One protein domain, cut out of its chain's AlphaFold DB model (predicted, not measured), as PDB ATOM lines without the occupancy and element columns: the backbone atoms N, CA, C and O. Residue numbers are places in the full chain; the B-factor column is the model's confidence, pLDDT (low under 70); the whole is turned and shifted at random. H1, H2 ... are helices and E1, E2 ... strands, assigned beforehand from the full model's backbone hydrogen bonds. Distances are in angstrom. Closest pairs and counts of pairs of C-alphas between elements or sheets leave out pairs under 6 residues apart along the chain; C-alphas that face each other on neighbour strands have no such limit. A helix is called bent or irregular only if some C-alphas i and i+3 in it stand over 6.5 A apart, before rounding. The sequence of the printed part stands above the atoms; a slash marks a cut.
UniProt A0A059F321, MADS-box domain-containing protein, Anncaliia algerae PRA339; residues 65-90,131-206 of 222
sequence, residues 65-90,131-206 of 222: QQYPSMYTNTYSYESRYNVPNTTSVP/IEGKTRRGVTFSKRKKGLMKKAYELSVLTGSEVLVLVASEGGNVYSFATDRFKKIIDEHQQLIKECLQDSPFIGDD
ATOM      1  N   GLN A  65     174.615 140.953 146.469       55.78
ATOM      2  CA  GLN A  65     173.149 141.022 146.536       55.78
ATOM      3  C   GLN A  65     172.627 141.915 147.665       55.78
ATOM      4  O   GLN A  65     171.608 142.584 147.500       55.78
ATOM      5  N   GLN A  66     173.288 141.917 148.824       45.84
ATOM      6  CA  GLN A  66     172.819 142.649 150.000       45.84
ATOM      7  C   GLN A  66     173.275 144.115 150.011       45.84
ATOM      8  O   GLN A  66     172.607 144.955 150.614       45.84
ATOM      9  N   TYR A  67     174.368 144.443 149.313       54.06
ATOM     10  CA  TYR A  67     174.935 145.795 149.267       54.06
ATOM     11  C   TYR A  67     175.100 146.312 147.833       54.06
ATOM     12  O   TYR A  67     176.200 146.730 147.449       54.06
ATOM     13  N   PRO A  68     174.006 146.356 147.044       46.19
ATOM     14  CA  PRO A  68     174.050 146.864 145.685       46.19
ATOM     15  C   PRO A  68     174.603 148.290 145.662       46.19
ATOM     16  O   PRO A  68     175.412 148.565 144.802       46.19
ATOM     17  N   SER A  69     174.349 149.152 146.657       41.72
ATOM     18  CA  SER A  69     174.873 150.535 146.702       41.72
ATOM     19  C   SER A  69     176.401 150.685 146.673       41.72
ATOM     20  O   SER A  69     176.893 151.716 146.217       41.72
ATOM     21  N   MET A  70     177.169 149.673 147.094       39.75
ATOM     22  CA  MET A  70     178.637 149.680 146.975       39.75
ATOM     23  C   MET A  70     179.118 149.318 145.562       39.75
ATOM     24  O   MET A  70     180.231 149.676 145.178       39.75
ATOM     25  N   TYR A  71     178.264 148.639 144.797       45.06
ATOM     26  CA  TYR A  71     178.468 148.251 143.401       45.06
ATOM     27  C   TYR A  71     177.607 149.041 142.414       45.06
ATOM     28  O   TYR A  71     177.825 148.919 141.220       45.06
ATOM     29  N   THR A  72     176.652 149.846 142.882       38.59
ATOM     30  CA  THR A  72     175.823 150.754 142.083       38.59
ATOM     31  C   THR A  72     176.317 152.192 142.212       38.59
ATOM     32  O   THR A  72     176.026 152.992 141.335       38.59
ATOM     33  N   ASN A  73     177.148 152.517 143.214       33.19
ATOM     34  CA  ASN A  73     177.998 153.720 143.188       33.19
ATOM     35  C   ASN A  73     179.302 153.514 142.396       33.19
ATOM     36  O   ASN A  73     180.228 154.317 142.483       33.19
ATOM     37  N   THR A  74     179.386 152.460 141.580       31.67
ATOM     38  CA  THR A  74     180.245 152.511 140.388       31.67
ATOM     39  C   THR A  74     179.669 153.430 139.311       31.67
ATOM     40  O   THR A  74     180.411 153.758 138.390       31.67
ATOM     41  N   TYR A  75     178.449 153.975 139.470       33.03
ATOM     42  CA  TYR A  75     178.126 155.276 138.884       33.03
ATOM     43  C   TYR A  75     178.873 156.375 139.640       33.03
ATOM     44  O   TYR A  75     178.370 157.029 140.548       33.03
ATOM     45  N   SER A  76     180.148 156.487 139.290       34.97
ATOM     46  CA  SER A  76     180.630 157.707 138.678       34.97
ATOM     47  C   SER A  76     179.941 158.995 139.161       34.97
ATOM     48  O   SER A  76     179.038 159.530 138.530       34.97
ATOM     49  N   TYR A  77     180.542 159.641 140.155       31.84
ATOM     50  CA  TYR A  77     181.064 160.951 139.787       31.84
ATOM     51  C   TYR A  77     182.374 160.671 139.034       31.84
ATOM     52  O   TYR A  77     183.463 160.780 139.587       31.84
ATOM     53  N   GLU A  78     182.271 160.215 137.776       37.09
ATOM     54  CA  GLU A  78     183.397 160.165 136.831       37.09
ATOM     55  C   GLU A  78     183.697 161.613 136.471       37.09
ATOM     56  O   GLU A  78     183.492 162.085 135.358       37.09
ATOM     57  N   SER A  79     184.153 162.376 137.453       43.00
ATOM     58  CA  SER A  79     184.929 163.541 137.131       43.00
ATOM     59  C   SER A  79     186.299 163.021 136.748       43.00
ATOM     60  O   SER A  79     187.161 162.820 137.598       43.00
ATOM     61  N   ARG A  80     186.457 162.737 135.456       41.94
ATOM     62  CA  ARG A  80     187.774 162.553 134.861       41.94
ATOM     63  C   ARG A  80     188.495 163.885 135.012       41.94
ATOM     64  O   ARG A  80     188.094 164.882 134.410       41.94
ATOM     65  N   TYR A  81     189.497 163.927 135.879       49.88
ATOM     66  CA  TYR A  81     190.335 165.110 136.026       49.88
ATOM     67  C   TYR A  81     191.519 165.007 135.073       49.88
ATOM     68  O   TYR A  81     192.189 163.981 135.014       49.88
ATOM     69  N   ASN A  82     191.747 166.069 134.302       43.16
ATOM     70  CA  ASN A  82     192.898 166.178 133.414       43.16
ATOM     71  C   ASN A  82     194.130 166.509 134.273       43.16
ATOM     72  O   ASN A  82     194.264 167.649 134.719       43.16
ATOM     73  N   VAL A  83     194.961 165.508 134.574       45.69
ATOM     74  CA  VAL A  83     196.162 165.654 135.416       45.69
ATOM     75  C   VAL A  83     197.379 165.909 134.509       45.69
ATOM     76  O   VAL A  83     197.606 165.128 133.583       45.69
ATOM     77  N   PRO A  84     198.149 166.994 134.710       40.56
ATOM     78  CA  PRO A  84     199.365 167.269 133.945       40.56
ATOM     79  C   PRO A  84     200.453 166.211 134.176       40.56
ATOM     80  O   PRO A  84     200.700 165.782 135.299       40.56
ATOM     81  N   ASN A  85     201.150 165.825 133.107       38.34
ATOM     82  CA  ASN A  85     202.191 164.801 133.147       38.34
ATOM     83  C   ASN A  85     203.570 165.417 133.472       38.34
ATOM     84  O   ASN A  85     204.293 165.802 132.552       38.34
ATOM     85  N   THR A  86     203.930 165.552 134.758       40.34
ATOM     86  CA  THR A  86     205.300 165.929 135.169       40.34
ATOM     87  C   THR A  86     205.745 165.326 136.515       40.34
ATOM     88  O   THR A  86     205.152 165.612 137.551       40.34
ATOM     89  N   THR A  87     206.892 164.632 136.477       44.06
ATOM     90  CA  THR A  87     207.824 164.275 137.577       44.06
ATOM     91  C   THR A  87     207.492 163.085 138.508       44.06
ATOM     92  O   THR A  87     206.350 162.773 138.813       44.06
ATOM     93  N   SER A  88     208.573 162.409 138.930       51.47
ATOM     94  CA  SER A  88     208.700 161.151 139.682       51.47
ATOM     95  C   SER A  88     207.881 161.018 140.973       51.47
ATOM     96  O   SER A  88     207.815 161.940 141.784       51.47
ATOM     97  N   VAL A  89     207.388 159.796 141.205       46.97
ATOM     98  CA  VAL A  89     206.620 159.367 142.385       46.97
ATOM     99  C   VAL A  89     207.494 159.361 143.656       46.97
ATOM    100  O   VAL A  89     208.512 158.665 143.677       46.97
ATOM    101  N   PRO A  90     207.105 160.061 144.738       47.56
ATOM    102  CA  PRO A  90     207.791 159.976 146.027       47.56
ATOM    103  C   PRO A  90     207.574 158.625 146.725       47.56
ATOM    104  O   PRO A  90     206.504 158.016 146.641       47.56
ATOM    105  N   ILE A 131     204.292 149.725 142.814       87.00
ATOM    106  CA  ILE A 131     204.185 148.559 141.932       87.00
ATOM    107  C   ILE A 131     204.463 149.022 140.507       87.00
ATOM    108  O   ILE A 131     203.564 149.552 139.877       87.00
ATOM    109  N   GLU A 132     205.652 148.766 139.970       86.88
ATOM    110  CA  GLU A 132     206.038 149.302 138.649       86.88
ATOM    111  C   GLU A 132     205.163 148.822 137.476       86.88
ATOM    112  O   GLU A 132     204.778 149.607 136.614       86.88
ATOM    113  N   GLY A 133     204.779 147.540 137.444       85.69
ATOM    114  CA  GLY A 133     203.990 147.000 136.330       85.69
ATOM    115  C   GLY A 133     202.554 147.540 136.286       85.69
ATOM    116  O   GLY A 133     201.756 147.172 137.152       85.69
ATOM    117  N   LYS A 134     202.204 148.321 135.247       83.69
ATOM    118  CA  LYS A 134     200.888 148.980 135.035       83.69
ATOM    119  C   LYS A 134     199.706 148.023 135.224       83.69
ATOM    120  O   LYS A 134     198.823 148.294 136.032       83.69
ATOM    121  N   THR A 135     199.725 146.849 134.586       86.25
ATOM    122  CA  THR A 135     198.656 145.839 134.722       86.25
ATOM    123  C   THR A 135     198.527 145.324 136.155       86.25
ATOM    124  O   THR A 135     197.439 145.318 136.733       86.25
ATOM    125  N   ARG A 136     199.645 144.932 136.782       86.69
ATOM    126  CA  ARG A 136     199.652 144.427 138.165       86.69
ATOM    127  C   ARG A 136     199.207 145.506 139.152       86.69
ATOM    128  O   ARG A 136     198.482 145.204 140.103       86.69
ATOM    129  N   ARG A 137     199.624 146.752 138.927       91.56
ATOM    130  CA  ARG A 137     199.234 147.921 139.716       91.56
ATOM    131  C   ARG A 137     197.746 148.213 139.566       91.56
ATOM    132  O   ARG A 137     197.078 148.314 140.589       91.56
ATOM    133  N   GLY A 138     197.205 148.211 138.348       84.88
ATOM    134  CA  GLY A 138     195.773 148.378 138.074       84.88
ATOM    135  C   GLY A 138     194.907 147.297 138.730       84.88
ATOM    136  O   GLY A 138     193.952 147.609 139.442       84.88
ATOM    137  N   VAL A 139     195.290 146.020 138.609       86.81
ATOM    138  CA  VAL A 139     194.596 144.910 139.294       86.81
ATOM    139  C   VAL A 139     194.660 145.073 140.816       86.81
ATOM    140  O   VAL A 139     193.659 144.889 141.515       86.81
ATOM    141  N   THR A 140     195.831 145.436 141.346       89.25
ATOM    142  CA  THR A 140     196.018 145.648 142.787       89.25
ATOM    143  C   THR A 140     195.193 146.829 143.289       89.25
ATOM    144  O   THR A 140     194.537 146.700 144.324       89.25
ATOM    145  N   PHE A 141     195.176 147.944 142.556       89.94
ATOM    146  CA  PHE A 141     194.366 149.122 142.847       89.94
ATOM    147  C   PHE A 141     192.889 148.748 142.928       89.94
ATOM    148  O   PHE A 141     192.264 148.973 143.963       89.94
ATOM    149  N   SER A 142     192.351 148.082 141.905       85.44
ATOM    150  CA  SER A 142     190.943 147.677 141.862       85.44
ATOM    151  C   SER A 142     190.551 146.812 143.064       85.44
ATOM    152  O   SER A 142     189.561 147.101 143.744       85.44
ATOM    153  N   LYS A 143     191.364 145.800 143.398       86.00
ATOM    154  CA  LYS A 143     191.112 144.915 144.548       86.00
ATOM    155  C   LYS A 143     191.240 145.635 145.891       86.00
ATOM    156  O   LYS A 143     190.374 145.486 146.752       86.00
ATOM    157  N   ARG A 144     192.309 146.415 146.092       94.50
ATOM    158  CA  ARG A 144     192.554 147.123 147.361       94.50
ATOM    159  C   ARG A 144     191.545 148.241 147.587       94.50
ATOM    160  O   ARG A 144     191.030 148.340 148.694       94.50
ATOM    161  N   LYS A 145     191.191 149.006 146.550       94.06
ATOM    162  CA  LYS A 145     190.120 150.009 146.587       94.06
ATOM    163  C   LYS A 145     188.806 149.378 147.041       94.06
ATOM    164  O   LYS A 145     188.200 149.863 147.989       94.06
ATOM    165  N   LYS A 146     188.388 148.271 146.411       85.06
ATOM    166  CA  LYS A 146     187.166 147.539 146.786       85.06
ATOM    167  C   LYS A 146     187.201 147.105 148.258       85.06
ATOM    168  O   LYS A 146     186.262 147.379 149.002       85.06
ATOM    169  N   GLY A 147     188.298 146.480 148.691       89.38
ATOM    170  CA  GLY A 147     188.475 146.045 150.080       89.38
ATOM    171  C   GLY A 147     188.470 147.197 151.092       89.38
ATOM    172  O   GLY A 147     187.841 147.081 152.141       89.38
ATOM    173  N   LEU A 148     189.118 148.319 150.763       94.94
ATOM    174  CA  LEU A 148     189.156 149.520 151.599       94.94
ATOM    175  C   LEU A 148     187.761 150.127 151.770       94.94
ATOM    176  O   LEU A 148     187.348 150.380 152.899       94.94
ATOM    177  N   MET A 149     187.012 150.291 150.676       90.75
ATOM    178  CA  MET A 149     185.640 150.805 150.731       90.75
ATOM    179  C   MET A 149     184.744 149.895 151.581       90.75
ATOM    180  O   MET A 149     184.025 150.384 152.450       90.75
ATOM    181  N   LYS A 150     184.843 148.565 151.408       87.38
ATOM    182  CA  LYS A 150     184.117 147.580 152.234       87.38
ATOM    183  C   LYS A 150     184.427 147.749 153.721       87.38
ATOM    184  O   LYS A 150     183.513 147.751 154.539       87.38
ATOM    185  N   LYS A 151     185.703 147.930 154.075       93.94
ATOM    186  CA  LYS A 151     186.128 148.131 155.467       93.94
ATOM    187  C   LYS A 151     185.634 149.451 156.054       93.94
ATOM    188  O   LYS A 151     185.194 149.459 157.198       93.94
ATOM    189  N   ALA A 152     185.661 150.533 155.279       92.38
ATOM    190  CA  ALA A 152     185.121 151.825 155.694       92.38
ATOM    191  C   ALA A 152     183.617 151.741 156.001       92.38
ATOM    192  O   ALA A 152     183.163 152.234 157.035       92.38
ATOM    193  N   TYR A 153     182.864 151.035 155.153       89.31
ATOM    194  CA  TYR A 153     181.449 150.764 155.380       89.31
ATOM    195  C   TYR A 153     181.210 149.914 156.633       89.31
ATOM    196  O   TYR A 153     180.471 150.344 157.518       89.31
ATOM    197  N   GLU A 154     181.862 148.750 156.743       90.44
ATOM    198  CA  GLU A 154     181.755 147.874 157.920       90.44
ATOM    199  C   GLU A 154     182.017 148.651 159.214       90.44
ATOM    200  O   GLU A 154     181.237 148.553 160.157       90.44
ATOM    201  N   LEU A 155     183.071 149.471 159.239       94.38
ATOM    202  CA  LEU A 155     183.402 150.313 160.384       94.38
ATOM    203  C   LEU A 155     182.274 151.296 160.717       94.38
ATOM    204  O   LEU A 155     181.869 151.379 161.879       94.38
ATOM    205  N   SER A 156     181.753 152.014 159.717       93.38
ATOM    206  CA  SER A 156     180.669 152.983 159.922       93.38
ATOM    207  C   SER A 156     179.405 152.333 160.494       93.38
ATOM    208  O   SER A 156     178.806 152.871 161.421       93.38
ATOM    209  N   VAL A 157     179.041 151.135 160.024       90.12
ATOM    210  CA  VAL A 157     177.849 150.407 160.486       90.12
ATOM    211  C   VAL A 157     178.051 149.821 161.877       90.12
ATOM    212  O   VAL A 157     177.192 149.977 162.739       90.12
ATOM    213  N   LEU A 158     179.183 149.150 162.112       92.81
ATOM    214  CA  LEU A 158     179.450 148.458 163.376       92.81
ATOM    215  C   LEU A 158     179.584 149.419 164.557       92.81
ATOM    216  O   LEU A 158     179.293 149.040 165.688       92.81
ATOM    217  N   THR A 159     180.055 150.640 164.303       95.94
ATOM    218  CA  THR A 159     180.403 151.587 165.372       95.94
ATOM    219  C   THR A 159     179.572 152.866 165.363       95.94
ATOM    220  O   THR A 159     179.640 153.627 166.323       95.94
ATOM    221  N   GLY A 160     178.812 153.138 164.298       88.00
ATOM    222  CA  GLY A 160     178.137 154.425 164.111       88.00
ATOM    223  C   GLY A 160     179.099 155.596 163.867       88.00
ATOM    224  O   GLY A 160     178.699 156.753 164.003       88.00
ATOM    225  N   SER A 161     180.368 155.318 163.549       94.50
ATOM    226  CA  SER A 161     181.364 156.352 163.261       94.50
ATOM    227  C   SER A 161     181.105 157.000 161.904       94.50
ATOM    228  O   SER A 161     180.775 156.321 160.930       94.50
ATOM    229  N   GLU A 162     181.332 158.310 161.817       93.56
ATOM    230  CA  GLU A 162     181.401 158.998 160.529       93.56
ATOM    231  C   GLU A 162     182.732 158.688 159.850       93.56
ATOM    232  O   GLU A 162     183.791 158.784 160.472       93.56
ATOM    233  N   VAL A 163     182.686 158.328 158.570       93.19
ATOM    234  CA  VAL A 163     183.857 157.886 157.811       93.19
ATOM    235  C   VAL A 163     183.825 158.501 156.418       93.19
ATOM    236  O   VAL A 163     182.805 158.454 155.731       93.19
ATOM    237  N   LEU A 164     184.965 159.052 156.003       93.00
ATOM    238  CA  LEU A 164     185.219 159.551 154.656       93.00
ATOM    239  C   LEU A 164     186.465 158.860 154.098       93.00
ATOM    240  O   LEU A 164     187.533 158.904 154.705       93.00
ATOM    241  N   VAL A 165     186.325 158.240 152.931       93.06
ATOM    242  CA  VAL A 165     187.423 157.687 152.137       93.06
ATOM    243  C   VAL A 165     187.341 158.282 150.741       93.06
ATOM    244  O   VAL A 165     186.280 158.248 150.122       93.06
ATOM    245  N   LEU A 166     188.464 158.791 150.238       91.62
ATOM    246  CA  LEU A 166     188.623 159.292 148.876       91.62
ATOM    247  C   LEU A 166     189.865 158.645 148.263       91.62
ATOM    248  O   LEU A 166     190.922 158.601 148.889       91.62
ATOM    249  N   VAL A 167     189.726 158.106 147.055       89.69
ATOM    250  CA  VAL A 167     190.791 157.418 146.322       89.69
ATOM    251  C   VAL A 167     190.798 157.926 144.887       89.69
ATOM    252  O   VAL A 167     189.823 157.723 144.168       89.69
ATOM    253  N   ALA A 168     191.896 158.539 144.456       86.50
ATOM    254  CA  ALA A 168     192.133 158.871 143.055       86.50
ATOM    255  C   ALA A 168     192.944 157.753 142.377       86.50
ATOM    256  O   ALA A 168     193.831 157.156 142.990       86.50
ATOM    257  N   SER A 169     192.611 157.435 141.130       84.88
ATOM    258  CA  SER A 169     193.373 156.509 140.283       84.88
ATOM    259  C   SER A 169     194.344 157.258 139.377       84.88
ATOM    260  O   SER A 169     194.136 158.431 139.081       84.88
ATOM    261  N   GLU A 170     195.340 156.544 138.850       80.56
ATOM    262  CA  GLU A 170     196.250 157.063 137.815       80.56
ATOM    263  C   GLU A 170     195.505 157.507 136.548       80.56
ATOM    264  O   GLU A 170     195.941 158.423 135.869       80.56
ATOM    265  N   GLY A 171     194.346 156.906 136.256       73.75
ATOM    266  CA  GLY A 171     193.485 157.302 135.137       73.75
ATOM    267  C   GLY A 171     192.630 158.546 135.400       73.75
ATOM    268  O   GLY A 171     191.695 158.802 134.647       73.75
ATOM    269  N   GLY A 172     192.864 159.275 136.496       74.38
ATOM    270  CA  GLY A 172     192.146 160.513 136.819       74.38
ATOM    271  C   GLY A 172     190.738 160.318 137.389       74.38
ATOM    272  O   GLY A 172     190.032 161.300 137.604       74.38
ATOM    273  N   ASN A 173     190.317 159.076 137.660       80.00
ATOM    274  CA  ASN A 173     189.027 158.797 138.298       80.00
ATOM    275  C   ASN A 173     189.125 158.911 139.819       80.00
ATOM    276  O   ASN A 173     190.054 158.353 140.413       80.00
ATOM    277  N   VAL A 174     188.126 159.541 140.442       85.94
ATOM    278  CA  VAL A 174     187.977 159.627 141.899       85.94
ATOM    279  C   VAL A 174     186.851 158.718 142.375       85.94
ATOM    280  O   VAL A 174     185.745 158.723 141.845       85.94
ATOM    281  N   TYR A 175     187.143 157.943 143.413       86.06
ATOM    282  CA  TYR A 175     186.213 157.040 144.075       86.06
ATOM    283  C   TYR A 175     186.094 157.437 145.535       86.06
ATOM    284  O   TYR A 175     187.109 157.653 146.199       86.06
ATOM    285  N   SER A 176     184.878 157.462 146.068       89.69
ATOM    286  CA  SER A 176     184.665 157.830 147.460       89.69
ATOM    287  C   SER A 176     183.642 156.950 148.166       89.69
ATOM    288  O   SER A 176     182.738 156.373 147.563       89.69
ATOM    289  N   PHE A 177     183.814 156.853 149.479       89.94
ATOM    290  CA  PHE A 177     182.801 156.402 150.418       89.94
ATOM    291  C   PHE A 177     182.656 157.486 151.481       89.94
ATOM    292  O   PHE A 177     183.651 157.904 152.073       89.94
ATOM    293  N   ALA A 178     181.429 157.932 151.723       89.31
ATOM    294  CA  ALA A 178     181.133 158.925 152.741       89.31
ATOM    295  C   ALA A 178     179.837 158.572 153.464       89.31
ATOM    296  O   ALA A 178     178.807 158.298 152.838       89.31
ATOM    297  N   THR A 179     179.890 158.616 154.789       88.88
ATOM    298  CA  THR A 179     178.697 158.634 155.638       88.88
ATOM    299  C   THR A 179     177.914 159.936 155.440       88.88
ATOM    300  O   THR A 179     178.435 160.919 154.906       88.88
ATOM    301  N   ASP A 180     176.638 159.959 155.834       85.81
ATOM    302  CA  ASP A 180     175.694 161.018 155.441       85.81
ATOM    303  C   ASP A 180     176.149 162.437 155.798       85.81
ATOM    304  O   ASP A 180     175.913 163.365 155.023       85.81
ATOM    305  N   ARG A 181     176.847 162.621 156.929       88.19
ATOM    306  CA  ARG A 181     177.354 163.948 157.313       88.19
ATOM    307  C   ARG A 181     178.523 164.406 156.443       88.19
ATOM    308  O   ARG A 181     178.678 165.607 156.244       88.19
ATOM    309  N   PHE A 182     179.304 163.478 155.892       89.88
ATOM    310  CA  PHE A 182     180.442 163.781 155.024       89.88
ATOM    311  C   PHE A 182     180.103 163.840 153.535       89.88
ATOM    312  O   PHE A 182     180.887 164.406 152.777       89.88
ATOM    313  N   LYS A 183     178.938 163.340 153.099       83.69
ATOM    314  CA  LYS A 183     178.508 163.447 151.689       83.69
ATOM    315  C   LYS A 183     178.531 164.891 151.185       83.69
ATOM    316  O   LYS A 183     179.130 165.167 150.152       83.69
ATOM    317  N   LYS A 184     178.006 165.819 151.992       82.44
ATOM    318  CA  LYS A 184     177.989 167.254 151.668       82.44
ATOM    319  C   LYS A 184     179.379 167.834 151.423       82.44
ATOM    320  O   LYS A 184     179.525 168.683 150.559       82.44
ATOM    321  N   ILE A 185     180.402 167.352 152.136       87.06
ATOM    322  CA  ILE A 185     181.780 167.824 151.944       87.06
ATOM    323  C   ILE A 185     182.254 167.502 150.527       87.06
ATOM    324  O   ILE A 185     182.863 168.346 149.879       87.06
ATOM    325  N   ILE A 186     181.962 166.299 150.031       82.25
ATOM    326  CA  ILE A 186     182.354 165.903 148.675       82.25
ATOM    327  C   ILE A 186     181.592 166.734 147.640       82.25
ATOM    328  O   ILE A 186     182.201 167.223 146.689       82.25
ATOM    329  N   ASP A 187     180.287 166.910 147.836       79.00
ATOM    330  CA  ASP A 187     179.418 167.605 146.882       79.00
ATOM    331  C   ASP A 187     179.738 169.107 146.794       79.00
ATOM    332  O   ASP A 187     179.785 169.670 145.702       79.00
ATOM    333  N   GLU A 188     180.004 169.757 147.930       87.00
ATOM    334  CA  GLU A 188     180.274 171.198 148.001       87.00
ATOM    335  C   GLU A 188     181.719 171.549 147.608       87.00
ATOM    336  O   GLU A 188     181.963 172.603 147.021       87.00
ATOM    337  N   HIS A 189     182.689 170.668 147.880       87.00
ATOM    338  CA  HIS A 189     184.116 170.946 147.675       87.00
ATOM    339  C   HIS A 189     184.726 170.227 146.467       87.00
ATOM    340  O   HIS A 189     185.938 170.007 146.424       87.00
ATOM    341  N   GLN A 190     183.925 169.911 145.445       82.75
ATOM    342  CA  GLN A 190     184.425 169.257 144.230       82.75
ATOM    343  C   GLN A 190     185.596 170.011 143.601       82.75
ATOM    344  O   GLN A 190     186.575 169.379 143.227       82.75
ATOM    345  N   GLN A 191     185.513 171.342 143.510       79.25
ATOM    346  CA  GLN A 191     186.556 172.183 142.916       79.25
ATOM    347  C   GLN A 191     187.883 172.105 143.684       79.25
ATOM    348  O   GLN A 191     188.927 171.909 143.069       79.25
ATOM    349  N   LEU A 192     187.825 172.159 145.017       87.56
ATOM    350  CA  LEU A 192     188.997 172.009 145.882       87.56
ATOM    351  C   LEU A 192     189.653 170.635 145.687       87.56
ATOM    352  O   LEU A 192     190.870 170.544 145.575       87.56
ATOM    353  N   ILE A 193     188.844 169.572 145.589       86.69
ATOM    354  CA  ILE A 193     189.346 168.223 145.298       86.69
ATOM    355  C   ILE A 193     190.081 168.208 143.949       86.69
ATOM    356  O   ILE A 193     191.140 167.595 143.859       86.69
ATOM    357  N   LYS A 194     189.570 168.898 142.917       79.50
ATOM    358  CA  LYS A 194     190.257 168.976 141.611       79.50
ATOM    359  C   LYS A 194     191.613 169.649 141.741       79.50
ATOM    360  O   LYS A 194     192.593 169.102 141.255       79.50
ATOM    361  N   GLU A 195     191.655 170.812 142.382       82.31
ATOM    362  CA  GLU A 195     192.877 171.606 142.542       82.31
ATOM    363  C   GLU A 195     193.955 170.798 143.271       82.31
ATOM    364  O   GLU A 195     195.071 170.678 142.778       82.31
ATOM    365  N   CYS A 196     193.598 170.110 144.361       86.00
ATOM    366  CA  CYS A 196     194.532 169.237 145.076       86.00
ATOM    367  C   CYS A 196     195.062 168.064 144.233       86.00
ATOM    368  O   CYS A 196     196.155 167.571 144.499       86.00
ATOM    369  N   LEU A 197     194.285 167.572 143.263       82.62
ATOM    370  CA  LEU A 197     194.674 166.442 142.413       82.62
ATOM    371  C   LEU A 197     195.421 166.871 141.145       82.62
ATOM    372  O   LEU A 197     196.156 166.063 140.585       82.62
ATOM    373  N   GLN A 198     195.259 168.115 140.696       71.81
ATOM    374  CA  GLN A 198     195.976 168.669 139.541       71.81
ATOM    375  C   GLN A 198     197.466 168.870 139.825       71.81
ATOM    376  O   GLN A 198     198.278 168.680 138.927       71.81
ATOM    377  N   ASP A 199     197.825 169.163 141.073       60.81
ATOM    378  CA  ASP A 199     199.219 169.283 141.513       60.81
ATOM    379  C   ASP A 199     199.853 167.920 141.874       60.81
ATOM    380  O   ASP A 199     200.981 167.852 142.368       60.81
ATOM    381  N   SER A 200     199.129 166.811 141.666       58.03
ATOM    382  CA  SER A 200     199.567 165.484 142.092       58.03
ATOM    383  C   SER A 200     200.510 164.833 141.065       58.03
ATOM    384  O   SER A 200     200.139 164.710 139.899       58.03
ATOM    385  N   PRO A 201     201.670 164.287 141.482       53.22
ATOM    386  CA  PRO A 201     202.706 163.738 140.591       53.22
ATOM    387  C   PRO A 201     202.366 162.360 139.980       53.22
ATOM    388  O   PRO A 201     203.259 161.566 139.682       53.22
ATOM    389  N   PHE A 202     201.084 162.003 139.823       51.56
ATOM    390  CA  PHE A 202     200.717 160.709 139.234       51.56
ATOM    391  C   PHE A 202     200.776 160.783 137.705       51.56
ATOM    392  O   PHE A 202     199.867 161.281 137.048       51.56
ATOM    393  N   ILE A 203     201.875 160.259 137.163       52.06
ATOM    394  CA  ILE A 203     202.160 160.147 135.732       52.06
ATOM    395  C   ILE A 203     201.376 158.979 135.116       52.06
ATOM    396  O   ILE A 203     201.587 157.814 135.460       52.06
ATOM    397  N   GLY A 204     200.508 159.294 134.154       47.97
ATOM    398  CA  GLY A 204     200.056 158.362 133.127       47.97
ATOM    399  C   GLY A 204     200.961 158.481 131.906       47.97
ATOM    400  O   GLY A 204     200.659 159.245 130.994       47.97
ATOM    401  N   ASP A 205     202.080 157.757 131.883       46.09
ATOM    402  CA  ASP A 205     202.851 157.618 130.650       46.09
ATOM    403  C   ASP A 205     202.171 156.582 129.747       46.09
ATOM    404  O   ASP A 205     202.145 155.378 130.023       46.09
ATOM    405  N   ASP A 206     201.622 157.079 128.641       48.88
ATOM    406  CA  ASP A 206     201.311 156.309 127.442       48.88
ATOM    407  C   ASP A 206     202.455 156.512 126.443       48.88
ATOM    408  O   ASP A 206     202.344 157.251 125.466       48.88
TER     409      ASP A 206
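What this domain is: This is residues 65 to 90 and 131 to 206 of the 222 residues of the protein "MADS-box domain-containing protein" of Anncaliia algerae PRA339 (UniProt A0A059F321). A hairpin of two short strands, E1 and E2, lies in the middle, with the long helix H2 over one face and the shorter H3, followed by H4, on the other side. The short H1 lies off to the side near H2, and the unnamed stretch 73 to 90 trails away from it. The printed part has 102 residues, with four named helices and two named strands in the order H1 H2 E1 E2 H3 H4; the sheet E1 - E2 is antiparallel and the class is mostly helix. It is only just compact, close to loose, with a radius of gyration of the C-alphas of 14.8 A and spans of 41 by 31 by 24 A.

How they stand to each other: H1, residues 68 to 72, is close to but not clearly touching H2, residues 134 to 159; their closest C-alphas, Met 70 and Lys 150, are 7.9 A apart. E1, residues 164 to 168, and E2, residues 174 to 178, form a hairpin at 173 degrees, with N 165 and O 177 at 2.8 A, within hydrogen-bond range. The closest C-alphas of H2 and E2, Met 149 and Phe 177, are 6.3 A apart. Those of E1 and H3, residues 180 to 188, are Leu 164 and Phe 182, at 6.4 A. H3 and H4, residues 190 to 198, meet only through their link. Every O i to N i+4 pair is within hydrogen-bond range in H1, H2 and H4; H3 has 2 of 5, and 3 of 6 O i to N i+3 pairs. H3 is only just irregular, with C-alphas 181 and 184 at 6.6 A.

Where its parts are: H1 begins at C-alpha 68, (174.050, 146.864, 145.685). H2 is 36.7 A long, E1 13.5 A, E2 12.8 A, H3 13.4 A and H4 12.5 A; H4 ends at C-alpha 198, (195.976, 168.669, 139.541).

The domain as a whole: The C-alphas farthest apart, Thr 159 and Asp 206, are 43.6 A apart. Residues 91 to 130 are not printed, and C-alphas 90 and 131 are 12.7 A apart across the cut. Of the links printed whole, none is long. Confidence is low, under 70, in residues 65 to 90 and 199 to 206.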